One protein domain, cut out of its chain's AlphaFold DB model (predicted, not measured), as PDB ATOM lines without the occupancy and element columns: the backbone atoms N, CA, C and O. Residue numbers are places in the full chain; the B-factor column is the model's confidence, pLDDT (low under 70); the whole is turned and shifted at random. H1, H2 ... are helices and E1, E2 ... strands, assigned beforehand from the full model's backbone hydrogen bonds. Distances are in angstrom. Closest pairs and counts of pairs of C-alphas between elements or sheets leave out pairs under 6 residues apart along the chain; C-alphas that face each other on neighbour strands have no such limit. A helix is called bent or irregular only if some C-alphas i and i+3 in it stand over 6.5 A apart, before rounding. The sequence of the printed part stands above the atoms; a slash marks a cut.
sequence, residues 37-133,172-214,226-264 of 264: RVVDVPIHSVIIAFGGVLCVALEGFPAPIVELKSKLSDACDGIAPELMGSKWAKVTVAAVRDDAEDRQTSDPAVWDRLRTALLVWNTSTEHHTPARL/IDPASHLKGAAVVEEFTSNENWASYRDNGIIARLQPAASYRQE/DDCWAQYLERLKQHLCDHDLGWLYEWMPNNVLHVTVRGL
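Overview. This is residues 37 to 133, 172 to 214 and 226 to 264 of the 264 residues of an uncharacterized protein of Bodo saltans (UniProt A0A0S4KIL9). A small antiparallel sheet, E2 E3 E4 E6, forms the core, with H4 slanting over one face and H3 over E2 on the opposite face. H7 packs on H3, H5 makes a corner with H4, and H1 and H2 lie toward opposite ends of the longest axis, H1 next to E7. The 179 printed residues hold seven named helices and seven named strands, in the order E1 E2 E3 H1 E4 H2 H3 E5 H4 H5 H6 H7 E6 E7, mixed in class. The whole is compact, with a radius of gyration of the C-alphas of 16.4 A and spans of 48 by 36 by 35 A.

Along the chain. E1, residues 39 to 41, begins at C-alpha 39 (-41.099, 9.726, 40.657) and runs on at 46 degrees into E2, residues 43 to 48. E3 is residues 54 to 58, H1 63 to 75 at 18.1 A, and E4 90 to 96 at 17.4 A. H2, residues 98 to 103, is irregular, but only just: C-alphas 98 and 101 are 6.6 A apart. H3, residues 108 to 123, is 23.0 A long and begins at (-56.749, -17.667, 62.794). E5 is residues 131 to 133, H4 174 to 188 at 20.4 A, H5 193 to 204 at 15.1 A, H6 209 to 212, H7 227 to 242 at 23.2 A, and E6 249 to 251. E7, residues 258 to 263, ends at (-55.032, -4.540, 32.903).

Arrangement. E2 and E3 form a hairpin, with N 57 and O 45 2.7 A apart. Between the antiparallel neighbours E3 and E4, N 56 and O 91 are within hydrogen-bond range at 2.8 A, and between the antiparallel neighbours E4 and E6, N 250 and O 95 are within hydrogen-bond range at 2.8 A. H4 is over E2 and E3 at a height over the sheet of 9.1 A; H3, on the opposite face, is over E2 at 7.5 A. H3 touches H7 at a steep tilt of 46 degrees, opposite ways, the closest C-alphas being those of Ala 117 and Leu 240, 7.0 A. H4 and H5 touch only at the corner, Phe 187 to Trp 193, 6.6 A between C-alphas. H2, H6 and H7 only graze the sheet. E1 and E5 are antiparallel, with N 41 and O 131 at 2.8 A. E7 pairs with no named strand; its Val 259 has its C-alpha 5.2 A from that of Val 91 in E4. Every O i to N i+4 pair is within hydrogen-bond range in H1, H3 and H7; H4 has 10 of 11, H5 5 of 8, H2 0 of 2 with 1 of 3 O i to N i+3 pairs, and H6 is too short.

Size, cuts and confidence. The C-alphas of Asp 77 and Asp 242, the two farthest apart, are 49.8 A apart. Residues 134 to 171 and 215 to 225 are not printed, with gaps of 12.2 A and 28.0 A between C-alphas. The link from H1 to E4 is long. The pLDDT is under 70 at residues 37, 101 to 103 and 127 to 128.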
ATOM      1  N   ARG A  37     -36.399  12.111  35.126       68.62
ATOM      2  CA  ARG A  37     -37.502  12.488  36.018       68.62
ATOM      3  C   ARG A  37     -38.101  11.218  36.616       68.62
ATOM      4  O   ARG A  37     -39.107  10.709  36.141       68.62
ATOM      5  N   VAL A  38     -37.432  10.695  37.638       74.69
ATOM      6  CA  VAL A  38     -37.947   9.631  38.508       74.69
ATOM      7  C   VAL A  38     -39.082  10.194  39.361       74.69
ATOM      8  O   VAL A  38     -38.976  11.325  39.837       74.69
ATOM      9  N   VAL A  39     -40.134   9.409  39.602       81.94
ATOM     10  CA  VAL A  39     -41.099   9.726  40.657       81.94
ATOM     11  C   VAL A  39     -41.049   8.750  41.801       81.94
ATOM     12  O   VAL A  39     -41.292   7.558  41.644       81.94
ATOM     13  N   ASP A  40     -40.763   9.319  42.964       86.06
ATOM     14  CA  ASP A  40     -40.846   8.657  44.246       86.06
ATOM     15  C   ASP A  40     -42.310   8.631  44.697       86.06
ATOM     16  O   ASP A  40     -42.944   9.666  44.902       86.06
ATOM     17  N   VAL A  41     -42.846   7.425  44.853       88.69
ATOM     18  CA  VAL A  41     -44.148   7.180  45.466       88.69
ATOM     19  C   VAL A  41     -43.904   6.596  46.852       88.69
ATOM     20  O   VAL A  41     -43.369   5.486  46.948       88.69
ATOM     21  N   PRO A  42     -44.258   7.298  47.939       90.69
ATOM     22  CA  PRO A  42     -44.012   6.787  49.278       90.69
ATOM     23  C   PRO A  42     -44.762   5.477  49.545       90.69
ATOM     24  O   PRO A  42     -45.857   5.234  49.026       90.69
ATOM     25  N   ILE A  43     -44.162   4.628  50.377       92.75
ATOM     26  CA  ILE A  43     -44.834   3.452  50.932       92.75
ATOM     27  C   ILE A  43     -45.791   3.928  52.021       92.75
ATOM     28  O   ILE A  43     -45.377   4.626  52.942       92.75
ATOM     29  N   HIS A  44     -47.042   3.483  51.946       93.31
ATOM     30  CA  HIS A  44     -48.014   3.683  53.011       93.31
ATOM     31  C   HIS A  44     -47.897   2.590  54.080       93.31
ATOM     32  O   HIS A  44     -47.892   2.881  55.272       93.31
ATOM     33  N   SER A  45     -47.893   1.315  53.680       95.50
ATOM     34  CA  SER A  45     -47.842   0.183  54.619       95.50
ATOM     35  C   SER A  45     -47.574  -1.143  53.914       95.50
ATOM     36  O   SER A  45     -47.796  -1.284  52.715       95.50
ATOM     37  N   VAL A  46     -47.141  -2.147  54.668       96.94
ATOM     38  CA  VAL A  46     -47.207  -3.558  54.279       96.94
ATOM     39  C   VAL A  46     -48.487  -4.154  54.849       96.94
ATOM     40  O   VAL A  46     -48.748  -4.040  56.049       96.94
ATOM     41  N   ILE A  47     -49.283  -4.795  53.997       97.19
ATOM     42  CA  ILE A  47     -50.582  -5.361  54.369       97.19
ATOM     43  C   ILE A  47     -50.745  -6.784  53.843       97.19
ATOM     44  O   ILE A  47     -50.132  -7.179  52.847       97.19
ATOM     45  N   ILE A  48     -51.647  -7.524  54.479       97.38
ATOM     46  CA  ILE A  48     -52.170  -8.777  53.940       97.38
ATOM     47  C   ILE A  48     -53.395  -8.415  53.106       97.38
ATOM     48  O   ILE A  48     -54.422  -8.043  53.661       97.38
ATOM     49  N   ALA A  49     -53.286  -8.492  51.784       95.00
ATOM     50  CA  ALA A  49     -54.426  -8.329  50.896       95.00
ATOM     51  C   ALA A  49     -55.290  -9.604  50.874       95.00
ATOM     52  O   ALA A  49     -54.924 -10.654  51.413       95.00
ATOM     53  N   PHE A  50     -56.445  -9.527  50.209       92.56
ATOM     54  CA  PHE A  50     -57.330 -10.680  50.043       92.56
ATOM     55  C   PHE A  50     -56.598 -11.890  49.453       92.56
ATOM     56  O   PHE A  50     -55.695 -11.759  48.626       92.56
ATOM     57  N   GLY A  51     -57.008 -13.074  49.898       93.12
ATOM     58  CA  GLY A  51     -56.356 -14.336  49.575       93.12
ATOM     59  C   GLY A  51     -55.006 -14.541  50.260       93.12
ATOM     60  O   GLY A  51     -54.253 -15.419  49.852       93.12
ATOM     61  N   GLY A  52     -54.684 -13.747  51.285       95.25
ATOM     62  CA  GLY A  52     -53.451 -13.900  52.058       95.25
ATOM     63  C   GLY A  52     -52.210 -13.352  51.360       95.25
ATOM     64  O   GLY A  52     -51.103 -13.599  51.821       95.25
ATOM     65  N   VAL A  53     -52.368 -12.614  50.262       96.19
ATOM     66  CA  VAL A  53     -51.261 -12.096  49.448       96.19
ATOM     67  C   VAL A  53     -50.592 -10.926  50.160       96.19
ATOM     68  O   VAL A  53     -51.251  -9.948  50.513       96.19
ATOM     69  N   LEU A  54     -49.273 -10.981  50.326       98.00
ATOM     70  CA  LEU A  54     -48.517  -9.900  50.945       98.00
ATOM     71  C   LEU A  54     -48.284  -8.784  49.924       98.00
ATOM     72  O   LEU A  54     -47.720  -9.007  48.845       98.00
ATOM     73  N   CYS A  55     -48.727  -7.576  50.264       97.31
ATOM     74  CA  CYS A  55     -48.591  -6.398  49.416       97.31
ATOM     75  C   CYS A  55     -47.890  -5.262  50.159       97.31
ATOM     76  O   CYS A  55     -48.145  -5.031  51.338       97.31
ATOM     77  N   VAL A  56     -47.084  -4.495  49.431       96.94
ATOM     78  CA  VAL A  56     -46.656  -3.158  49.846       96.94
ATOM     79  C   VAL A  56     -47.624  -2.156  49.225       96.94
ATOM     80  O   VAL A  56     -47.671  -2.001  48.005       96.94
ATOM     81  N   ALA A  57     -48.439  -1.523  50.061       96.25
ATOM     82  CA  ALA A  57     -49.332  -0.442  49.686       96.25
ATOM     83  C   ALA A  57     -48.540   0.857  49.536       96.25
ATOM     84  O   ALA A  57     -47.773   1.235  50.423       96.25
ATOM     85  N   LEU A  58     -48.745   1.544  48.418       95.25
ATOM     86  CA  LEU A  58     -48.177   2.862  48.172       95.25
ATOM     87  C   LEU A  58     -49.198   3.942  48.544       95.25
ATOM     88  O   LEU A  58     -50.399   3.673  48.579       95.25
ATOM     89  N   GLU A  59     -48.738   5.167  48.796       93.38
ATOM     90  CA  GLU A  59     -49.624   6.280  49.170       93.38
ATOM     91  C   GLU A  59     -50.667   6.621  48.106       93.38
ATOM     92  O   GLU A  59     -51.685   7.209  48.444       93.38
ATOM     93  N   GLY A  60     -50.447   6.251  46.845       94.25
ATOM     94  CA  GLY A  60     -51.396   6.429  45.751       94.25
ATOM     95  C   GLY A  60     -50.694   6.443  44.396       94.25
ATOM     96  O   GLY A  60     -49.472   6.344  44.307       94.25
ATOM     97  N   PHE A  61     -51.464   6.553  43.317       93.12
ATOM     98  CA  PHE A  61     -50.907   6.799  41.996       93.12
ATOM     99  C   PHE A  61     -50.519   8.276  41.855       93.12
ATOM    100  O   PHE A  61     -51.306   9.157  42.214       93.12
ATOM    101  N   PRO A  62     -49.347   8.561  41.270       88.88
ATOM    102  CA  PRO A  62     -49.015   9.890  40.791       88.88
ATOM    103  C   PRO A  62     -50.059  10.439  39.816       88.88
ATOM    104  O   PRO A  62     -50.573   9.678  38.990       88.88
ATOM    105  N   ALA A  63     -50.301  11.751  39.829       84.50
ATOM    106  CA  ALA A  63     -51.261  12.396  38.926       84.50
ATOM    107  C   ALA A  63     -51.042  12.040  37.435       84.50
ATOM    108  O   ALA A  63     -52.019  11.703  36.769       84.50
ATOM    109  N   PRO A  64     -49.804  11.958  36.906       81.12
ATOM    110  CA  PRO A  64     -49.580  11.521  35.523       81.12
ATOM    111  C   PRO A  64     -49.962  10.068  35.246       81.12
ATOM    112  O   PRO A  64     -50.378   9.745  34.138       81.12
ATOM    113  N   ILE A  65     -49.864   9.182  36.243       88.62
ATOM    114  CA  ILE A  65     -50.353   7.808  36.098       88.62
ATOM    115  C   ILE A  65     -51.886   7.798  36.079       88.62
ATOM    116  O   ILE A  65     -52.479   7.068  35.287       88.62
ATOM    117  N   VAL A  66     -52.542   8.620  36.901       89.88
ATOM    118  CA  VAL A  66     -54.008   8.768  36.875       89.88
ATOM    119  C   VAL A  66     -54.484   9.344  35.538       89.88
ATOM    120  O   VAL A  66     -55.413   8.803  34.939       89.88
ATOM    121  N   GLU A  67     -53.813  10.377  35.024       85.88
ATOM    122  CA  GLU A  67     -54.088  10.962  33.709       85.88
ATOM    123  C   GLU A  67     -53.897   9.931  32.588       85.88
ATOM    124  O   GLU A  67     -54.776   9.774  31.740       85.88
ATOM    125  N   LEU A  68     -52.792   9.175  32.618       86.00
ATOM    126  CA  LEU A  68     -52.526   8.087  31.677       86.00
ATOM    127  C   LEU A  68     -53.653   7.046  31.697       86.00
ATOM    128  O   LEU A  68     -54.145   6.660  30.640       86.00
ATOM    129  N   LYS A  69     -54.100   6.620  32.886       90.31
ATOM    130  CA  LYS A  69     -55.208   5.661  33.047       90.31
ATOM    131  C   LYS A  69     -56.525   6.196  32.483       90.31
ATOM    132  O   LYS A  69     -57.261   5.426  31.863       90.31
ATOM    133  N   SER A  70     -56.818   7.482  32.692       88.69
ATOM    134  CA  SER A  70     -58.020   8.133  32.153       88.69
ATOM    135  C   SER A  70     -57.983   8.154  30.631       88.69
ATOM    136  O   SER A  70     -58.853   7.574  29.993       88.69
ATOM    137  N   LYS A  71     -56.921   8.717  30.046       87.44
ATOM    138  CA  LYS A  71     -56.810   8.869  28.590       87.44
ATOM    139  C   LYS A  71     -56.767   7.535  27.858       87.44
ATOM    140  O   LYS A  71     -57.354   7.414  26.792       87.44
ATOM    141  N   LEU A  72     -56.118   6.530  28.443       87.88
ATOM    142  CA  LEU A  72     -56.144   5.171  27.914       87.88
ATOM    143  C   LEU A  72     -57.575   4.614  27.869       87.88
ATOM    144  O   LEU A  72     -57.958   3.994  26.882       87.88
ATOM    145  N   SER A  73     -58.364   4.846  28.924       88.19
ATOM    146  CA  SER A  73     -59.758   4.390  28.988       88.19
ATOM    147  C   SER A  73     -60.664   5.144  28.007       88.19
ATOM    148  O   SER A  73     -61.606   4.550  27.498       88.19
ATOM    149  N   ASP A  74     -60.365   6.416  27.726       87.31
ATOM    150  CA  ASP A  74     -61.121   7.241  26.776       87.31
ATOM    151  C   ASP A  74     -60.757   6.944  25.309       87.31
ATOM    152  O   ASP A  74     -61.592   7.094  24.422       87.31
ATOM    153  N   ALA A  75     -59.505   6.561  25.038       85.88
ATOM    154  CA  ALA A  75     -58.987   6.415  23.677       85.88
ATOM    155  C   ALA A  75     -59.089   4.994  23.105       85.88
ATOM    156  O   ALA A  75     -59.071   4.830  21.885       85.88
ATOM    157  N   CYS A  76     -59.135   3.970  23.957       85.06
ATOM    158  CA  CYS A  76     -59.131   2.573  23.534       85.06
ATOM    159  C   CYS A  76     -60.466   1.901  23.869       85.06
ATOM    160  O   CYS A  76     -60.664   1.373  24.968       85.06
ATOM    161  N   ASP A  77     -61.371   1.888  22.889       83.38
ATOM    162  CA  ASP A  77     -62.630   1.152  22.981       83.38
ATOM    163  C   ASP A  77     -62.370  -0.344  23.219       83.38
ATOM    164  O   ASP A  77     -61.574  -0.979  22.528       83.38
ATOM    165  N   GLY A  78     -63.073  -0.927  24.191       82.94
ATOM    166  CA  GLY A  78     -63.007  -2.362  24.486       82.94
ATOM    167  C   GLY A  78     -62.054  -2.766  25.613       82.94
ATOM    168  O   GLY A  78     -62.039  -3.946  25.965       82.94
ATOM    169  N   ILE A  79     -61.317  -1.833  26.231       84.75
ATOM    170  CA  ILE A  79     -60.583  -2.139  27.470       84.75
ATOM    171  C   ILE A  79     -61.589  -2.490  28.572       84.75
ATOM    172  O   ILE A  79     -62.502  -1.720  28.885       84.75
ATOM    173  N   ALA A  80     -61.401  -3.649  29.202       86.12
ATOM    174  CA  ALA A  80     -62.280  -4.104  30.271       86.12
ATOM    175  C   ALA A  80     -62.310  -3.111  31.455       86.12
ATOM    176  O   ALA A  80     -61.305  -2.441  31.753       86.12
ATOM    177  N   PRO A  81     -63.433  -3.023  32.195       87.81
ATOM    178  CA  PRO A  81     -63.493  -2.236  33.417       87.81
ATOM    179  C   PRO A  81     -62.362  -2.596  34.376       87.81
ATOM    180  O   PRO A  81     -61.983  -3.758  34.525       87.81
ATOM    181  N   GLU A  82     -61.816  -1.582  35.037       88.25
ATOM    182  CA  GLU A  82     -60.708  -1.796  35.953       88.25
ATOM    183  C   GLU A  82     -61.117  -2.676  37.144       88.25
ATOM    184  O   GLU A  82     -62.098  -2.397  37.843       88.25
ATOM    185  N   LEU A  83     -60.328  -3.722  37.400       86.25
ATOM    186  CA  LEU A  83     -60.509  -4.603  38.548       86.25
ATOM    187  C   LEU A  83     -60.057  -3.912  39.837       86.25
ATOM    188  O   LEU A  83     -59.115  -3.125  39.838       86.25
ATOM    189  N   MET A  84     -60.677  -4.267  40.967       84.00
ATOM    190  CA  MET A  84     -60.340  -3.688  42.282       84.00
ATOM    191  C   MET A  84     -58.844  -3.750  42.605       84.00
ATOM    192  O   MET A  84     -58.313  -2.849  43.246       84.00
ATOM    193  N   GLY A  85     -58.156  -4.787  42.123       81.38
ATOM    194  CA  GLY A  85     -56.737  -4.997  42.362       81.38
ATOM    195  C   GLY A  85     -55.814  -3.899  41.825       81.38
ATOM    196  O   GLY A  85     -54.786  -3.682  42.458       81.38
ATOM    197  N   SER A  86     -56.164  -3.214  40.728       84.56
ATOM    198  CA  SER A  86     -55.332  -2.164  40.110       84.56
ATOM    199  C   SER A  86     -55.847  -0.740  40.359       84.56
ATOM    200  O   SER A  86     -55.200   0.230  39.970       84.56
ATOM    201  N   LYS A  87     -56.989  -0.585  41.046       90.94
ATOM    202  CA  LYS A  87     -57.581   0.730  41.367       90.94
ATOM    203  C   LYS A  87     -56.793   1.543  42.394       90.94
ATOM    204  O   LYS A  87     -57.067   2.731  42.555       90.94
ATOM    205  N   TRP A  88     -55.849   0.916  43.082       94.38
ATOM    206  CA  TRP A  88     -54.967   1.534  44.064       94.38
ATOM    207  C   TRP A  88     -53.532   1.046  43.839       94.38
ATOM    208  O   TRP A  88     -53.315  -0.050  43.317       94.38
ATOM    209  N   ALA A  89     -52.559   1.887  44.181       95.62
ATOM    210  CA  ALA A  89     -51.153   1.634  43.902       95.62
ATOM    211  C   ALA A  89     -50.559   0.658  44.925       95.62
ATOM    212  O   ALA A  89     -50.583   0.907  46.131       95.62
ATOM    213  N   LYS A  90     -50.022  -0.462  44.437       96.56
ATOM    214  CA  LYS A  90     -49.430  -1.501  45.281       96.56
ATOM    215  C   LYS A  90     -48.380  -2.310  44.547       96.56
ATOM    216  O   LYS A  90     -48.398  -2.378  43.320       96.56
ATOM    217  N   VAL A  91     -47.567  -3.006  45.326       96.62
ATOM    218  CA  VAL A  91     -46.608  -4.006  44.863       96.62
ATOM    219  C   VAL A  91     -46.964  -5.328  45.523       96.62
ATOM    220  O   VAL A  91     -46.987  -5.423  46.749       96.62
ATOM    221  N   THR A  92     -47.254  -6.358  44.734       96.75
ATOM    222  CA  THR A  92     -47.387  -7.720  45.267       96.75
ATOM    223  C   THR A  92     -45.994  -8.304  45.458       96.75
ATOM    224  O   THR A  92     -45.235  -8.400  44.498       96.75
ATOM    225  N   VAL A  93     -45.651  -8.673  46.694       97.25
ATOM    226  CA  VAL A  93     -44.278  -9.073  47.057       97.25
ATOM    227  C   VAL A  93     -44.164 -10.534  47.463       97.25
ATOM    228  O   VAL A  93     -43.095 -11.118  47.309       97.25
ATOM    229  N   ALA A  94     -45.250 -11.144  47.941       97.50
ATOM    230  CA  ALA A  94     -45.273 -12.565  48.252       97.50
ATOM    231  C   ALA A  94     -46.693 -13.142  48.213       97.50
ATOM    232  O   ALA A  94     -47.677 -12.436  48.435       97.50
ATOM    233  N   ALA A  95     -46.786 -14.444  47.964       96.88
ATOM    234  CA  ALA A  95     -48.016 -15.227  48.051       96.88
ATOM    235  C   ALA A  95     -47.814 -16.407  49.009       96.88
ATOM    236  O   ALA A  95     -46.680 -16.797  49.289       96.88
ATOM    237  N   VAL A  96     -48.902 -16.949  49.552       96.25
ATOM    238  CA  VAL A  96     -48.835 -18.039  50.537       96.25
ATOM    239  C   VAL A  96     -48.205 -19.263  49.882       96.25
ATOM    240  O   VAL A  96     -48.583 -19.612  48.767       96.25
ATOM    241  N   ARG A  97     -47.226 -19.906  50.522       95.44
ATOM    242  CA  ARG A  97     -46.576 -21.083  49.923       95.44
ATOM    243  C   ARG A  97     -47.576 -22.212  49.729       95.44
ATOM    244  O   ARG A  97     -48.448 -22.426  50.566       95.44
ATOM    245  N   ASP A  98     -47.384 -22.981  48.667       91.81
ATOM    246  CA  ASP A  98     -48.250 -24.123  48.359       91.81
ATOM    247  C   ASP A  98     -48.228 -25.180  49.479       91.81
ATOM    248  O   ASP A  98     -49.239 -25.807  49.764       91.81
ATOM    249  N   ASP A  99     -47.085 -25.338  50.157       89.38
ATOM    250  CA  ASP A  99     -46.889 -26.264  51.279       89.38
ATOM    251  C   ASP A  99     -47.234 -25.661  52.654       89.38
ATOM    252  O   ASP A  99     -47.064 -26.321  53.683       89.38
ATOM    253  N   ALA A 100     -47.706 -24.408  52.699       84.12
ATOM    254  CA  ALA A 100     -48.123 -23.765  53.943       84.12
ATOM    255  C   ALA A 100     -49.515 -24.230  54.398       84.12
ATOM    256  O   ALA A 100     -49.796 -24.192  55.595       84.12
ATOM    257  N   GLU A 101     -50.379 -24.694  53.486       66.50
ATOM    258  CA  GLU A 101     -51.726 -25.172  53.832       66.50
ATOM    259  C   GLU A 101     -51.696 -26.365  54.790       66.50
ATOM    260  O   GLU A 101     -52.421 -26.386  55.789       66.50
ATOM    261  N   ASP A 102     -50.744 -27.273  54.584       69.44
ATOM    262  CA  ASP A 102     -50.475 -28.407  55.474       69.44
ATOM    263  C   ASP A 102     -49.962 -27.973  56.866       69.44
ATOM    264  O   ASP A 102     -49.827 -28.793  57.779       69.44
ATOM    265  N   ARG A 103     -49.668 -26.677  57.049       66.50
ATOM    266  CA  ARG A 103     -49.026 -26.085  58.230       66.50
ATOM    267  C   ARG A 103     -49.860 -25.011  58.928       66.50
ATOM    268  O   ARG A 103     -49.284 -24.186  59.626       66.50
ATOM    269  N   GLN A 104     -51.193 -25.080  58.850       79.75
ATOM    270  CA  GLN A 104     -52.129 -24.263  59.652       79.75
ATOM    271  C   GLN A 104     -52.525 -22.900  59.044       79.75
ATOM    272  O   GLN A 104     -52.889 -21.989  59.782       79.75
ATOM    273  N   THR A 105     -52.553 -22.719  57.719       86.00
ATOM    274  CA  THR A 105     -53.123 -21.478  57.126       86.00
ATOM    275  C   THR A 105     -54.625 -21.307  57.394       86.00
ATOM    276  O   THR A 105     -55.160 -20.215  57.222       86.00
ATOM    277  N   SER A 106     -55.313 -22.356  57.853       89.50
ATOM    278  CA  SER A 106     -56.688 -22.290  58.356       89.50
ATOM    279  C   SER A 106     -56.793 -21.838  59.816       89.50
ATOM    280  O   SER A 106     -57.904 -21.563  60.263       89.50
ATOM    281  N   ASP A 107     -55.679 -21.740  60.555       94.44
ATOM    282  CA  ASP A 107     -55.651 -21.274  61.943       94.44
ATOM    283  C   ASP A 107     -55.643 -19.732  61.999       94.44
ATOM    284  O   ASP A 107     -54.663 -19.094  61.591       94.44
ATOM    285  N   PRO A 108     -56.697 -19.104  62.554       95.44
ATOM    286  CA  PRO A 108     -56.749 -17.667  62.794       95.44
ATOM    287  C   PRO A 108     -55.525 -17.084  63.508       95.44
ATOM    288  O   PRO A 108     -55.110 -15.964  63.202       95.44
ATOM    289  N   ALA A 109     -54.919 -17.839  64.431       96.19
ATOM    290  CA  ALA A 109     -53.801 -17.363  65.235       96.19
ATOM    291  C   ALA A 109     -52.543 -17.094  64.394       96.19
ATOM    292  O   ALA A 109     -51.748 -16.225  64.756       96.19
ATOM    293  N   VAL A 110     -52.351 -17.802  63.273       95.81
ATOM    294  CA  VAL A 110     -51.244 -17.538  62.334       95.81
ATOM    295  C   VAL A 110     -51.390 -16.138  61.735       95.81
ATOM    296  O   VAL A 110     -50.441 -15.353  61.734       95.81
ATOM    297  N   TRP A 111     -52.597 -15.793  61.291       96.56
ATOM    298  CA  TRP A 111     -52.890 -14.499  60.679       96.56
ATOM    299  C   TRP A 111     -52.877 -13.351  61.684       96.56
ATOM    300  O   TRP A 111     -52.413 -12.263  61.352       96.56
ATOM    301  N   ASP A 112     -53.325 -13.585  62.918       97.12
ATOM    302  CA  ASP A 112     -53.254 -12.593  63.997       97.12
ATOM    303  C   ASP A 112     -51.791 -12.249  64.340       97.12
ATOM    304  O   ASP A 112     -51.442 -11.072  64.496       97.12
ATOM    305  N   ARG A 113     -50.908 -13.262  64.386       97.06
ATOM    306  CA  ARG A 113     -49.458 -13.059  64.554       97.06
ATOM    307  C   ARG A 113     -48.863 -12.292  63.380       97.06
ATOM    308  O   ARG A 113     -48.140 -11.324  63.606       97.06
ATOM    309  N   LEU A 114     -49.198 -12.676  62.147       97.69
ATOM    310  CA  LEU A 114     -48.718 -11.984  60.952       97.69
ATOM    311  C   LEU A 114     -49.164 -10.521  60.922       97.69
ATOM    312  O   LEU A 114     -48.330  -9.641  60.724       97.69
ATOM    313  N   ARG A 115     -50.445 -10.234  61.177       97.75
ATOM    314  CA  ARG A 115     -50.942  -8.854  61.255       97.75
ATOM    315  C   ARG A 115     -50.186  -8.061  62.311       97.75
ATOM    316  O   ARG A 115     -49.758  -6.951  62.024       97.75
ATOM    317  N   THR A 116     -49.974  -8.632  63.494       97.56
ATOM    318  CA  THR A 116     -49.217  -7.971  64.567       97.56
ATOM    319  C   THR A 116     -47.788  -7.648  64.128       97.56
ATOM    320  O   THR A 116     -47.354  -6.507  64.274       97.56
ATOM    321  N   ALA A 117     -47.079  -8.609  63.528       97.56
ATOM    322  CA  ALA A 117     -45.726  -8.397  63.018       97.56
ATOM    323  C   ALA A 117     -45.684  -7.284  61.957       97.56
ATOM    324  O   ALA A 117     -44.809  -6.420  62.008       97.56
ATOM    325  N   LEU A 118     -46.650  -7.250  61.035       97.19
ATOM    326  CA  LEU A 118     -46.735  -6.212  60.004       97.19
ATOM    327  C   LEU A 118     -47.113  -4.837  60.568       97.19
ATOM    328  O   LEU A 118     -46.580  -3.830  60.114       97.19
ATOM    329  N   LEU A 119     -47.988  -4.766  61.573       95.88
ATOM    330  CA  LEU A 119     -48.300  -3.504  62.251       95.88
ATOM    331  C   LEU A 119     -47.061  -2.930  62.944       95.88
ATOM    332  O   LEU A 119     -46.812  -1.735  62.827       95.88
ATOM    333  N   VAL A 120     -46.250  -3.772  63.595       95.44
ATOM    334  CA  VAL A 120     -44.960  -3.352  64.167       95.44
ATOM    335  C   VAL A 120     -44.026  -2.842  63.069       95.44
ATOM    336  O   VAL A 120     -43.517  -1.727  63.180       95.44
ATOM    337  N   TRP A 121     -43.869  -3.599  61.977       95.31
ATOM    338  CA  TRP A 121     -43.067  -3.188  60.820       95.31
ATOM    339  C   TRP A 121     -43.484  -1.811  60.282       95.31
ATOM    340  O   TRP A 121     -42.639  -0.948  60.062       95.31
ATOM    341  N   ASN A 122     -44.790  -1.575  60.143       94.44
ATOM    342  CA  ASN A 122     -45.344  -0.331  59.601       94.44
ATOM    343  C   ASN A 122     -45.132   0.895  60.502       94.44
ATOM    344  O   ASN A 122     -45.249   2.018  60.021       94.44
ATOM    345  N   THR A 123     -44.830   0.711  61.792       91.94
ATOM    346  CA  THR A 123     -44.512   1.827  62.704       91.94
ATOM    347  C   THR A 123     -43.042   2.246  62.674       91.94
ATOM    348  O   THR A 123     -42.696   3.297  63.213       91.94
ATOM    349  N   SER A 124     -42.172   1.446  62.054       87.50
ATOM    350  CA  SER A 124     -40.741   1.734  61.962       87.50
ATOM    351  C   SER A 124     -40.453   2.763  60.868       87.50
ATOM    352  O   SER A 124     -40.782   2.564  59.697       87.50
ATOM    353  N   THR A 125     -39.769   3.847  61.235       71.88
ATOM    354  CA  THR A 125     -39.310   4.869  60.281       71.88
ATOM    355  C   THR A 125     -38.056   4.450  59.510       71.88
ATOM    356  O   THR A 125     -37.659   5.103  58.547       71.88
ATOM    357  N   GLU A 126     -37.427   3.330  59.876       70.69
ATOM    358  CA  GLU A 126     -36.198   2.841  59.238       70.69
ATOM    359  C   GLU A 126     -36.441   2.229  57.844       70.69
ATOM    360  O   GLU A 126     -35.509   1.766  57.177       70.69
ATOM    361  N   HIS A 127     -37.699   2.190  57.393       68.75
ATOM    362  CA  HIS A 127     -38.127   1.444  56.209       68.75
ATOM    363  C   HIS A 127     -38.792   2.329  55.136       68.75
ATOM    364  O   HIS A 127     -39.471   1.825  54.246       68.75
ATOM    365  N   HIS A 128     -38.565   3.647  55.160       69.50
ATOM    366  CA  HIS A 128     -39.065   4.572  54.134       69.50
ATOM    367  C   HIS A 128     -38.217   4.523  52.856       69.50
ATOM    368  O   HIS A 128     -37.375   5.379  52.600       69.50
ATOM    369  N   THR A 129     -38.420   3.492  52.043       81.06
ATOM    370  CA  THR A 129     -37.865   3.416  50.688       81.06
ATOM    371  C   THR A 129     -38.994   3.655  49.687       81.06
ATOM    372  O   THR A 129     -39.864   2.796  49.573       81.06
ATOM    373  N   PRO A 130     -39.056   4.806  48.995       87.69
ATOM    374  CA  PRO A 130     -40.135   5.057  48.046       87.69
ATOM    375  C   PRO A 130     -40.060   4.112  46.837       87.69
ATOM    376  O   PRO A 130     -38.993   3.634  46.439       87.69
ATOM    377  N   ALA A 131     -41.209   3.862  46.214       88.38
ATOM    378  CA  ALA A 131     -41.275   3.227  44.906       88.38
ATOM    379  C   ALA A 131     -40.875   4.244  43.840       88.38
ATOM    380  O   ALA A 131     -41.578   5.226  43.621       88.38
ATOM    381  N   ARG A 132     -39.753   3.988  43.172       87.88
ATOM    382  CA  ARG A 132     -39.242   4.820  42.083       87.88
ATOM    383  C   ARG A 132     -39.838   4.386  40.761       87.88
ATOM    384  O   ARG A 132     -39.451   3.359  40.212       87.88
ATOM    385  N   LEU A 133     -40.773   5.177  40.253       88.00
ATOM    386  CA  LEU A 133     -41.425   4.951  38.971       88.00
ATOM    387  C   LEU A 133     -40.750   5.831  37.918       88.00
ATOM    388  O   LEU A 133     -40.784   7.058  38.002       88.00
ATOM    389  N   ILE A 172     -48.802  12.792  44.303       87.88
ATOM    390  CA  ILE A 172     -49.877  11.823  44.502       87.88
ATOM    391  C   ILE A 172     -51.243  12.471  44.281       87.88
ATOM    392  O   ILE A 172     -51.566  13.493  44.887       87.88
ATOM    393  N   ASP A 173     -52.061  11.827  43.445       90.69
ATOM    394  CA  ASP A 173     -53.450  12.216  43.224       90.69
ATOM    395  C   ASP A 173     -54.295  11.993  44.498       90.69
ATOM    396  O   ASP A 173     -54.335  10.866  45.010       90.69
ATOM    397  N   PRO A 174     -55.023  13.011  45.000       92.00
ATOM    398  CA  PRO A 174     -55.800  12.891  46.235       92.00
ATOM    399  C   PRO A 174     -56.861  11.785  46.200       92.00
ATOM    400  O   PRO A 174     -57.066  11.088  47.195       92.00
ATOM    401  N   ALA A 175     -57.536  11.581  45.064       92.81
ATOM    402  CA  ALA A 175     -58.559  10.543  44.954       92.81
ATOM    403  C   ALA A 175     -57.939   9.139  44.965       92.81
ATOM    404  O   ALA A 175     -58.499   8.209  45.552       92.81
ATOM    405  N   SER A 176     -56.772   8.971  44.343       92.69
ATOM    406  CA  SER A 176     -56.000   7.741  44.428       92.69
ATOM    407  C   SER A 176     -55.461   7.496  45.833       92.69
ATOM    408  O   SER A 176     -55.418   6.333  46.240       92.69
ATOM    409  N   HIS A 177     -55.068   8.546  46.554       93.31
ATOM    410  CA  HIS A 177     -54.612   8.432  47.935       93.31
ATOM    411  C   HIS A 177     -55.712   7.893  48.845       93.31
ATOM    412  O   HIS A 177     -55.527   6.874  49.507       93.31
ATOM    413  N   LEU A 178     -56.900   8.497  48.782       93.94
ATOM    414  CA  LEU A 178     -58.056   8.060  49.567       93.94
ATOM    415  C   LEU A 178     -58.434   6.596  49.293       93.94
ATOM    416  O   LEU A 178     -58.782   5.867  50.219       93.94
ATOM    417  N   LYS A 179     -58.327   6.133  48.040       93.31
ATOM    418  CA  LYS A 179     -58.571   4.721  47.693       93.31
ATOM    419  C   LYS A 179     -57.557   3.776  48.336       93.31
ATOM    420  O   LYS A 179     -57.954   2.729  48.835       93.31
ATOM    421  N   GLY A 180     -56.269   4.117  48.296       92.38
ATOM    422  CA  GLY A 180     -55.218   3.316  48.927       92.38
ATOM    423  C   GLY A 180     -55.376   3.278  50.446       92.38
ATOM    424  O   GLY A 180     -55.385   2.198  51.033       92.38
ATOM    425  N   ALA A 181     -55.596   4.443  51.058       94.50
ATOM    426  CA  ALA A 181     -55.812   4.582  52.494       94.50
ATOM    427  C   ALA A 181     -57.011   3.753  52.984       94.50
ATOM    428  O   ALA A 181     -56.882   3.048  53.978       94.50
ATOM    429  N   ALA A 182     -58.131   3.749  52.251       93.62
ATOM    430  CA  ALA A 182     -59.299   2.938  52.601       93.62
ATOM    431  C   ALA A 182     -58.989   1.427  52.631       93.62
ATOM    432  O   ALA A 182     -59.415   0.723  53.544       93.62
ATOM    433  N   VAL A 183     -58.195   0.920  51.678       92.75
ATOM    434  CA  VAL A 183     -57.789  -0.499  51.662       92.75
ATOM    435  C   VAL A 183     -56.870  -0.834  52.839       92.75
ATOM    436  O   VAL A 183     -56.977  -1.910  53.426       92.75
ATOM    437  N   VAL A 184     -55.965   0.080  53.196       94.69
ATOM    438  CA  VAL A 184     -55.108  -0.088  54.376       94.69
ATOM    439  C   VAL A 184     -55.947  -0.063  55.652       94.69
ATOM    440  O   VAL A 184     -55.744  -0.906  56.522       94.69
ATOM    441  N   GLU A 185     -56.925   0.838  55.743       94.62
ATOM    442  CA  GLU A 185     -57.827   0.959  56.889       94.62
ATOM    443  C   GLU A 185     -58.623  -0.331  57.132       94.62
ATOM    444  O   GLU A 185     -58.716  -0.780  58.277       94.62
ATOM    445  N   GLU A 186     -59.120  -0.979  56.072       92.25
ATOM    446  CA  GLU A 186     -59.786  -2.285  56.169       92.25
ATOM    447  C   GLU A 186     -58.901  -3.348  56.845       92.25
ATOM    448  O   GLU A 186     -59.395  -4.141  57.648       92.25
ATOM    449  N   PHE A 187     -57.594  -3.342  56.562       92.12
ATOM    450  CA  PHE A 187     -56.617  -4.245  57.176       92.12
ATOM    451  C   PHE A 187     -56.238  -3.828  58.610       92.12
ATOM    452  O   PHE A 187     -56.085  -4.671  59.504       92.12
ATOM    453  N   THR A 188     -56.061  -2.529  58.860       92.19
ATOM    454  CA  THR A 188     -55.609  -2.030  60.166       92.19
ATOM    455  C   THR A 188     -56.730  -1.932  61.196       92.19
ATOM    456  O   THR A 188     -56.440  -1.945  62.390       92.19
ATOM    457  N   SER A 189     -57.997  -1.890  60.781       93.06
ATOM    458  CA  SER A 189     -59.143  -1.787  61.688       93.06
ATOM    459  C   SER A 189     -59.298  -3.030  62.570       93.06
ATOM    460  O   SER A 189     -59.474  -4.148  62.086       93.06
ATOM    461  N   ASN A 190     -59.278  -2.836  63.892       87.94
ATOM    462  CA  ASN A 190     -59.521  -3.917  64.852       87.94
ATOM    463  C   ASN A 190     -60.966  -4.419  64.823       87.94
ATOM    464  O   ASN A 190     -61.194  -5.608  65.023       87.94
ATOM    465  N   GLU A 191     -61.926  -3.532  64.559       90.69
ATOM    466  CA  GLU A 191     -63.351  -3.875  64.538       90.69
ATOM    467  C   GLU A 191     -63.680  -4.821  63.377       90.69
ATOM    468  O   GLU A 191     -64.452  -5.765  63.537       90.69
ATOM    469  N   ASN A 192     -63.029  -4.620  62.229       90.31
ATOM    470  CA  ASN A 192     -63.282  -5.400  61.018       90.31
ATOM    471  C   ASN A 192     -62.353  -6.609  60.862       90.31
ATOM    472  O   ASN A 192     -62.614  -7.467  60.014       90.31
ATOM    473  N   TRP A 193     -61.296  -6.711  61.673       94.81
ATOM    474  CA  TRP A 193     -60.218  -7.673  61.457       94.81
ATOM    475  C   TRP A 193     -60.687  -9.128  61.387       94.81
ATOM    476  O   TRP A 193     -60.304  -9.836  60.463       94.81
ATOM    477  N   ALA A 194     -61.537  -9.581  62.313       96.06
ATOM    478  CA  ALA A 194     -61.995 -10.973  62.311       96.06
ATOM    479  C   ALA A 194     -62.734 -11.323  61.007       96.06
ATOM    480  O   ALA A 194     -62.436 -12.331  60.373       96.06
ATOM    481  N   SER A 195     -63.630 -10.442  60.550       95.25
ATOM    482  CA  SER A 195     -64.342 -10.621  59.279       95.25
ATOM    483  C   SER A 195     -63.395 -10.553  58.078       95.25
ATOM    484  O   SER A 195     -63.497 -11.377  57.168       95.25
ATOM    485  N   TYR A 196     -62.450  -9.606  58.080       95.00
ATOM    486  CA  TYR A 196     -61.439  -9.461  57.033       95.00
ATOM    487  C   TYR A 196     -60.568 -10.719  56.916       95.00
ATOM    488  O   TYR A 196     -60.370 -11.247  55.824       95.00
ATOM    489  N   ARG A 197     -60.085 -11.235  58.047       96.50
ATOM    490  CA  ARG A 197     -59.279 -12.451  58.130       96.50
ATOM    491  C   ARG A 197     -60.060 -13.665  57.649       96.50
ATOM    492  O   ARG A 197     -59.608 -14.357  56.741       96.50
ATOM    493  N   ASP A 198     -61.237 -13.904  58.211       95.56
ATOM    494  CA  ASP A 198     -61.963 -15.148  57.963       95.56
ATOM    495  C   ASP A 198     -62.529 -15.178  56.530       95.56
ATOM    496  O   ASP A 198     -62.360 -16.164  55.812       95.56
ATOM    497  N   ASN A 199     -63.119 -14.070  56.063       95.00
ATOM    498  CA  ASN A 199     -63.785 -14.007  54.756       95.00
ATOM    499  C   ASN A 199     -62.878 -13.512  53.617       95.00
ATOM    500  O   ASN A 199     -63.086 -13.859  52.451       95.00
ATOM    501  N   GLY A 200     -61.924 -12.635  53.925       93.25
ATOM    502  CA  GLY A 200     -61.043 -12.000  52.946       93.25
ATOM    503  C   GLY A 200     -59.744 -12.766  52.726       93.25
ATOM    504  O   GLY A 200     -59.283 -12.838  51.587       93.25
ATOM    505  N   ILE A 201     -59.179 -13.360  53.782       95.31
ATOM    506  CA  ILE A 201     -57.908 -14.092  53.726       95.31
ATOM    507  C   ILE A 201     -58.150 -15.603  53.670       95.31
ATOM    508  O   ILE A 201     -57.901 -16.206  52.628       95.31
ATOM    509  N   ILE A 202     -58.669 -16.204  54.747       94.38
ATOM    510  CA  ILE A 202     -58.749 -17.666  54.908       94.38
ATOM    511  C   ILE A 202     -59.677 -18.282  53.856       94.38
ATOM    512  O   ILE A 202     -59.267 -19.172  53.116       94.38
ATOM    513  N   ALA A 203     -60.905 -17.773  53.721       93.44
ATOM    514  CA  ALA A 203     -61.884 -18.317  52.776       93.44
ATOM    515  C   ALA A 203     -61.509 -18.139  51.291       93.44
ATOM    516  O   ALA A 203     -62.179 -18.687  50.415       93.44
ATOM    517  N   ARG A 204     -60.484 -17.335  50.985       93.19
ATOM    518  CA  ARG A 204     -60.092 -16.969  49.614       93.19
ATOM    519  C   ARG A 204     -58.619 -17.214  49.328       93.19
ATOM    520  O   ARG A 204     -58.109 -16.645  48.360       93.19
ATOM    521  N   LEU A 205     -57.957 -18.004  50.173       92.38
ATOM    522  CA  LEU A 205     -56.518 -18.215  50.150       92.38
ATOM    523  C   LEU A 205     -56.018 -18.458  48.719       92.38
ATOM    524  O   LEU A 205     -56.582 -19.260  47.975       92.38
ATOM    525  N   GLN A 206     -55.002 -17.701  48.318       90.88
ATOM    526  CA  GLN A 206     -54.371 -17.808  47.011       90.88
ATOM    527  C   GLN A 206     -52.954 -18.352  47.205       90.88
ATOM    528  O   GLN A 206     -52.074 -17.599  47.636       90.88
ATOM    529  N   PRO A 207     -52.720 -19.638  46.898       93.25
ATOM    530  CA  PRO A 207     -51.390 -20.217  46.995       93.25
ATOM    531  C   PRO A 207     -50.483 -19.654  45.894       93.25
ATOM    532  O   PRO A 207     -50.952 -19.208  44.844       93.25
ATOM    533  N   ALA A 208     -49.171 -19.679  46.105       94.31
ATOM    534  CA  ALA A 208     -48.177 -19.129  45.189       94.31
ATOM    535  C   ALA A 208     -48.269 -19.744  43.782       94.31
ATOM    536  O   ALA A 208     -48.084 -19.047  42.780       94.31
ATOM    537  N   ALA A 209     -48.671 -21.014  43.677       93.94
ATOM    538  CA  ALA A 209     -48.965 -21.667  42.410       93.94
ATOM    539  C   ALA A 209     -50.005 -20.911  41.566       93.94
ATOM    540  O   ALA A 209     -49.868 -20.893  40.344       93.94
ATOM    541  N   SER A 210     -50.996 -20.225  42.155       93.31
ATOM    542  CA  SER A 210     -52.013 -19.472  41.393       93.31
ATOM    543  C   SER A 210     -51.433 -18.286  40.604       93.31
ATOM    544  O   SER A 210     -52.031 -17.830  39.620       93.31
ATOM    545  N   TYR A 211     -50.240 -17.827  40.996       93.19
ATOM    546  CA  TYR A 211     -49.465 -16.789  40.317       93.19
ATOM    547  C   TYR A 211     -48.498 -17.332  39.260       93.19
ATOM    548  O   TYR A 211     -48.031 -16.565  38.411       93.19
ATOM    549  N   ARG A 212     -48.203 -18.636  39.299       93.06
ATOM    550  CA  ARG A 212     -47.324 -19.338  38.347       93.06
ATOM    551  C   ARG A 212     -48.091 -20.174  37.323       93.06
ATOM    552  O   ARG A 212     -47.505 -20.578  36.325       93.06
ATOM    553  N   GLN A 213     -49.378 -20.427  37.562       93.50
ATOM    554  CA  GLN A 213     -50.267 -21.083  36.607       93.50
ATOM    555  C   GLN A 213     -50.237 -20.374  35.251       93.50
ATOM    556  O   GLN A 213     -50.166 -19.143  35.185       93.50
ATOM    557  N   GLU A 214     -50.321 -21.178  34.190       94.31
ATOM    558  CA  GLU A 214     -50.375 -20.678  32.823       94.31
ATOM    559  C   GLU A 214     -51.582 -19.752  32.664       94.31
ATOM    560  O   GLU A 214     -52.736 -20.139  32.859       94.31
ATOM    561  N   ASP A 226     -34.936  -0.446  41.216       81.00
ATOM    562  CA  ASP A 226     -33.941  -0.002  42.198       81.00
ATOM    563  C   ASP A 226     -33.585  -1.116  43.203       81.00
ATOM    564  O   ASP A 226     -34.464  -1.727  43.820       81.00
ATOM    565  N   ASP A 227     -32.282  -1.329  43.411       82.31
ATOM    566  CA  ASP A 227     -31.711  -2.268  44.385       82.31
ATOM    567  C   ASP A 227     -32.178  -2.009  45.829       82.31
ATOM    568  O   ASP A 227     -32.155  -2.916  46.672       82.31
ATOM    569  N   CYS A 228     -32.644  -0.795  46.138       85.44
ATOM    570  CA  CYS A 228     -33.204  -0.469  47.447       85.44
ATOM    571  C   CYS A 228     -34.414  -1.349  47.809       85.44
ATOM    572  O   CYS A 228     -34.595  -1.691  48.982       85.44
ATOM    573  N   TRP A 229     -35.187  -1.804  46.815       88.56
ATOM    574  CA  TRP A 229     -36.316  -2.712  47.028       88.56
ATOM    575  C   TRP A 229     -35.867  -4.106  47.448       88.56
ATOM    576  O   TRP A 229     -36.472  -4.695  48.341       88.56
ATOM    577  N   ALA A 230     -34.769  -4.613  46.886       90.44
ATOM    578  CA  ALA A 230     -34.220  -5.900  47.298       90.44
ATOM    579  C   ALA A 230     -33.834  -5.886  48.786       90.44
ATOM    580  O   ALA A 230     -34.186  -6.802  49.527       90.44
ATOM    581  N   GLN A 231     -33.184  -4.812  49.244       91.38
ATOM    582  CA  GLN A 231     -32.798  -4.644  50.651       91.38
ATOM    583  C   GLN A 231     -34.008  -4.429  51.569       91.38
ATOM    584  O   GLN A 231     -34.039  -4.937  52.691       91.38
ATOM    585  N   TYR A 232     -35.010  -3.671  51.116       92.50
ATOM    586  CA  TYR A 232     -36.269  -3.498  51.839       92.50
ATOM    587  C   TYR A 232     -36.964  -4.846  52.072       92.50
ATOM    588  O   TYR A 232     -37.285  -5.180  53.214       92.50
ATOM    589  N   LEU A 233     -37.133  -5.649  51.017       94.44
ATOM    590  CA  LEU A 233     -37.798  -6.946  51.119       94.44
ATOM    591  C   LEU A 233     -36.987  -7.961  51.916       94.44
ATOM    592  O   LEU A 233     -37.581  -8.772  52.616       94.44
ATOM    593  N   GLU A 234     -35.658  -7.915  51.860       94.69
ATOM    594  CA  GLU A 234     -34.829  -8.807  52.673       94.69
ATOM    595  C   GLU A 234     -34.973  -8.524  54.172       94.69
ATOM    596  O   GLU A 234     -35.103  -9.447  54.974       94.69
ATOM    597  N   ARG A 235     -35.060  -7.249  54.559       95.19
ATOM    598  CA  ARG A 235     -35.352  -6.878  55.950       95.19
ATOM    599  C   ARG A 235     -36.759  -7.303  56.371       95.19
ATOM    600  O   ARG A 235     -36.919  -7.821  57.470       95.19
ATOM    601  N   LEU A 236     -37.755  -7.149  55.496       96.00
ATOM    602  CA  LEU A 236     -39.118  -7.609  55.778       96.00
ATOM    603  C   LEU A 236     -39.177  -9.137  55.928       96.00
ATOM    604  O   LEU A 236     -39.828  -9.637  56.841       96.00
ATOM    605  N   LYS A 237     -38.469  -9.888  55.075       97.00
ATOM    606  CA  LYS A 237     -38.314 -11.345  55.203       97.00
ATOM    607  C   LYS A 237     -37.726 -11.727  56.549       97.00
ATOM    608  O   LYS A 237     -38.303 -12.571  57.231       97.00
ATOM    609  N   GLN A 238     -36.610 -11.103  56.925       97.19
ATOM    610  CA  GLN A 238     -35.950 -11.378  58.196       97.19
ATOM    611  C   GLN A 238     -36.883 -11.084  59.372       97.19
ATOM    612  O   GLN A 238     -37.030 -11.930  60.247       97.19
ATOM    613  N   HIS A 239     -37.601  -9.960  59.333       96.69
ATOM    614  CA  HIS A 239     -38.606  -9.619  60.338       96.69
ATOM    615  C   HIS A 239     -39.680 -10.708  60.472       96.69
ATOM    616  O   HIS A 239     -39.996 -11.142  61.575       96.69
ATOM    617  N   LEU A 240     -40.209 -11.231  59.360       97.25
ATOM    618  CA  LEU A 240     -41.164 -12.344  59.418       97.25
ATOM    619  C   LEU A 240     -40.530 -13.641  59.952       97.25
ATOM    620  O   LEU A 240     -41.195 -14.386  60.672       97.25
ATOM    621  N   CYS A 241     -39.262 -13.921  59.646       97.12
ATOM    622  CA  CYS A 241     -38.532 -15.052  60.225       97.12
ATOM    623  C   CYS A 241     -38.374 -14.923  61.746       97.12
ATOM    624  O   CYS A 241     -38.590 -15.905  62.454       97.12
ATOM    625  N   ASP A 242     -38.075 -13.725  62.249       97.19
ATOM    626  CA  ASP A 242     -37.921 -13.448  63.684       97.19
ATOM    627  C   ASP A 242     -39.231 -13.674  64.464       97.19
ATOM    628  O   ASP A 242     -39.221 -13.930  65.669       97.19
ATOM    629  N   HIS A 243     -40.365 -13.647  63.759       96.19
ATOM    630  CA  HIS A 243     -41.697 -13.955  64.275       96.19
ATOM    631  C   HIS A 243     -42.175 -15.394  63.985       96.19
ATOM    632  O   HIS A 243     -43.353 -15.687  64.195       96.19
ATOM    633  N   ASP A 244     -41.297 -16.291  63.515       95.50
ATOM    634  CA  ASP A 244     -41.623 -17.672  63.108       95.50
ATOM    635  C   ASP A 244     -42.716 -17.745  62.018       95.50
ATOM    636  O   ASP A 244     -43.612 -18.591  62.019       95.50
ATOM    637  N   LEU A 245     -42.666 -16.801  61.074       96.50
ATOM    638  CA  LEU A 245     -43.577 -16.693  59.925       96.50
ATOM    639  C   LEU A 245     -42.842 -16.797  58.581       96.50
ATOM    640  O   LEU A 245     -43.470 -16.730  57.525       96.50
ATOM    641  N   GLY A 246     -41.520 -17.003  58.591       94.75
ATOM    642  CA  GLY A 246     -40.708 -17.147  57.375       94.75
ATOM    643  C   GLY A 246     -41.113 -18.334  56.491       94.75
ATOM    644  O   GLY A 246     -40.851 -18.342  55.291       94.75
ATOM    645  N   TRP A 247     -41.804 -19.321  57.066       94.75
ATOM    646  CA  TRP A 247     -42.333 -20.486  56.357       94.75
ATOM    647  C   TRP A 247     -43.654 -20.223  55.625       94.75
ATOM    648  O   TRP A 247     -44.118 -21.122  54.938       94.75
ATOM    649  N   LEU A 248     -44.293 -19.060  55.791       96.50
ATOM    650  CA  LEU A 248     -45.648 -18.827  55.278       96.50
ATOM    651  C   LEU A 248     -45.666 -18.397  53.805       96.50
ATOM    652  O   LEU A 248     -46.608 -18.706  53.077       96.50
ATOM    653  N   TYR A 249     -44.629 -17.686  53.361       97.12
ATOM    654  CA  TYR A 249     -44.638 -16.936  52.106       97.12
ATOM    655  C   TYR A 249     -43.594 -17.404  51.095       97.12
ATOM    656  O   TYR A 249     -42.442 -17.679  51.429       97.12
ATOM    657  N   GLU A 250     -44.007 -17.461  49.832       96.44
ATOM    658  CA  GLU A 250     -43.124 -17.503  48.676       96.44
ATOM    659  C   GLU A 250     -43.017 -16.095  48.100       96.44
ATOM    660  O   GLU A 250     -44.023 -15.455  47.786       96.44
ATOM    661  N   TRP A 251     -41.788 -15.608  47.976       96.56
ATOM    662  CA  TRP A 251     -41.514 -14.240  47.560       96.56
ATOM    663  C   TRP A 251     -41.439 -14.128  46.045       96.56
ATOM    664  O   TRP A 251     -40.823 -14.960  45.380       96.56
ATOM    665  N   MET A 252     -42.030 -13.060  45.515       95.56
ATOM    666  CA  MET A 252     -41.922 -12.728  44.101       95.56
ATOM    667  C   MET A 252     -40.462 -12.386  43.760       95.56
ATOM    668  O   MET A 252     -39.783 -11.743  44.567       95.56
ATOM    669  N   PRO A 253     -39.954 -12.786  42.580       93.06
ATOM    670  CA  PRO A 253     -38.610 -12.413  42.155       93.06
ATOM    671  C   PRO A 253     -38.443 -10.890  42.059       93.06
ATOM    672  O   PRO A 253     -39.317 -10.190  41.552       93.06
ATOM    673  N   ASN A 254     -37.292 -10.367  42.496       92.56
ATOM    674  CA  ASN A 254     -37.046  -8.918  42.527       92.56
ATOM    675  C   ASN A 254     -37.174  -8.260  41.143       92.56
ATOM    676  O   ASN A 254     -37.675  -7.148  41.031       92.56
ATOM    677  N   ASN A 255     -36.768  -8.963  40.084       92.50
ATOM    678  CA  ASN A 255     -36.790  -8.463  38.708       92.50
ATOM    679  C   ASN A 255     -38.194  -8.397  38.082       92.50
ATOM    680  O   ASN A 255     -38.316  -7.973  36.936       92.50
ATOM    681  N   VAL A 256     -39.234  -8.847  38.790       94.56
ATOM    682  CA  VAL A 256     -40.628  -8.756  38.327       94.56
ATOM    683  C   VAL A 256     -41.510  -7.968  39.284       94.56
ATOM    684  O   VAL A 256     -42.723  -7.915  39.091       94.56
ATOM    685  N   LEU A 257     -40.930  -7.333  40.305       96.06
ATOM    686  CA  LEU A 257     -41.674  -6.439  41.181       96.06
ATOM    687  C   LEU A 257     -42.170  -5.241  40.381       96.06
ATOM    688  O   LEU A 257     -41.418  -4.579  39.665       96.06
ATOM    689  N   HIS A 258     -43.461  -4.971  40.502       96.38
ATOM    690  CA  HIS A 258     -44.109  -3.945  39.714       96.38
ATOM    691  C   HIS A 258     -45.333  -3.386  40.425       96.38
ATOM    692  O   HIS A 258     -45.936  -4.028  41.287       96.38
ATOM    693  N   VAL A 259     -45.729  -2.196  39.990       96.06
ATOM    694  CA  VAL A 259     -47.041  -1.620  40.253       96.06
ATOM    695  C   VAL A 259     -47.906  -1.851  39.023       96.06
ATOM    696  O   VAL A 259     -47.587  -1.369  37.935       96.06
ATOM    697  N   THR A 260     -49.012  -2.583  39.163       95.38
ATOM    698  CA  THR A 260     -49.992  -2.694  38.076       95.38
ATOM    699  C   THR A 260     -50.673  -1.349  37.867       95.38
ATOM    700  O   THR A 260     -51.367  -0.855  38.753       95.38
ATOM    701  N   VAL A 261     -50.507  -0.769  36.679       93.31
ATOM    702  CA  VAL A 261     -51.159   0.489  36.314       93.31
ATOM    703  C   VAL A 261     -52.552   0.218  35.749       93.31
ATOM    704  O   VAL A 261     -53.515   0.845  36.193       93.31
ATOM    705  N   ARG A 262     -52.671  -0.720  34.795       91.56
ATOM    706  CA  ARG A 262     -53.940  -1.070  34.131       91.56
ATOM    707  C   ARG A 262     -53.867  -2.452  33.470       91.56
ATOM    708  O   ARG A 262     -52.957  -2.688  32.688       91.56
ATOM    709  N   GLY A 263     -54.836  -3.331  33.725       89.38
ATOM    710  CA  GLY A 263     -55.032  -4.540  32.903       89.38
ATOM    711  C   GLY A 263     -55.652  -4.193  31.545       89.38
ATOM    712  O   GLY A 263     -56.526  -3.318  31.515       89.38
ATOM    713  N   LEU A 264     -55.190  -4.847  30.469       87.12
ATOM    714  CA  LEU A 264     -55.544  -4.554  29.071       87.12
ATOM    715  C   LEU A 264     -56.350  -5.688  28.425       87.12
ATOM    716  O   LEU A 264     -55.941  -6.866  28.550       87.12
TER     717      LEU A 264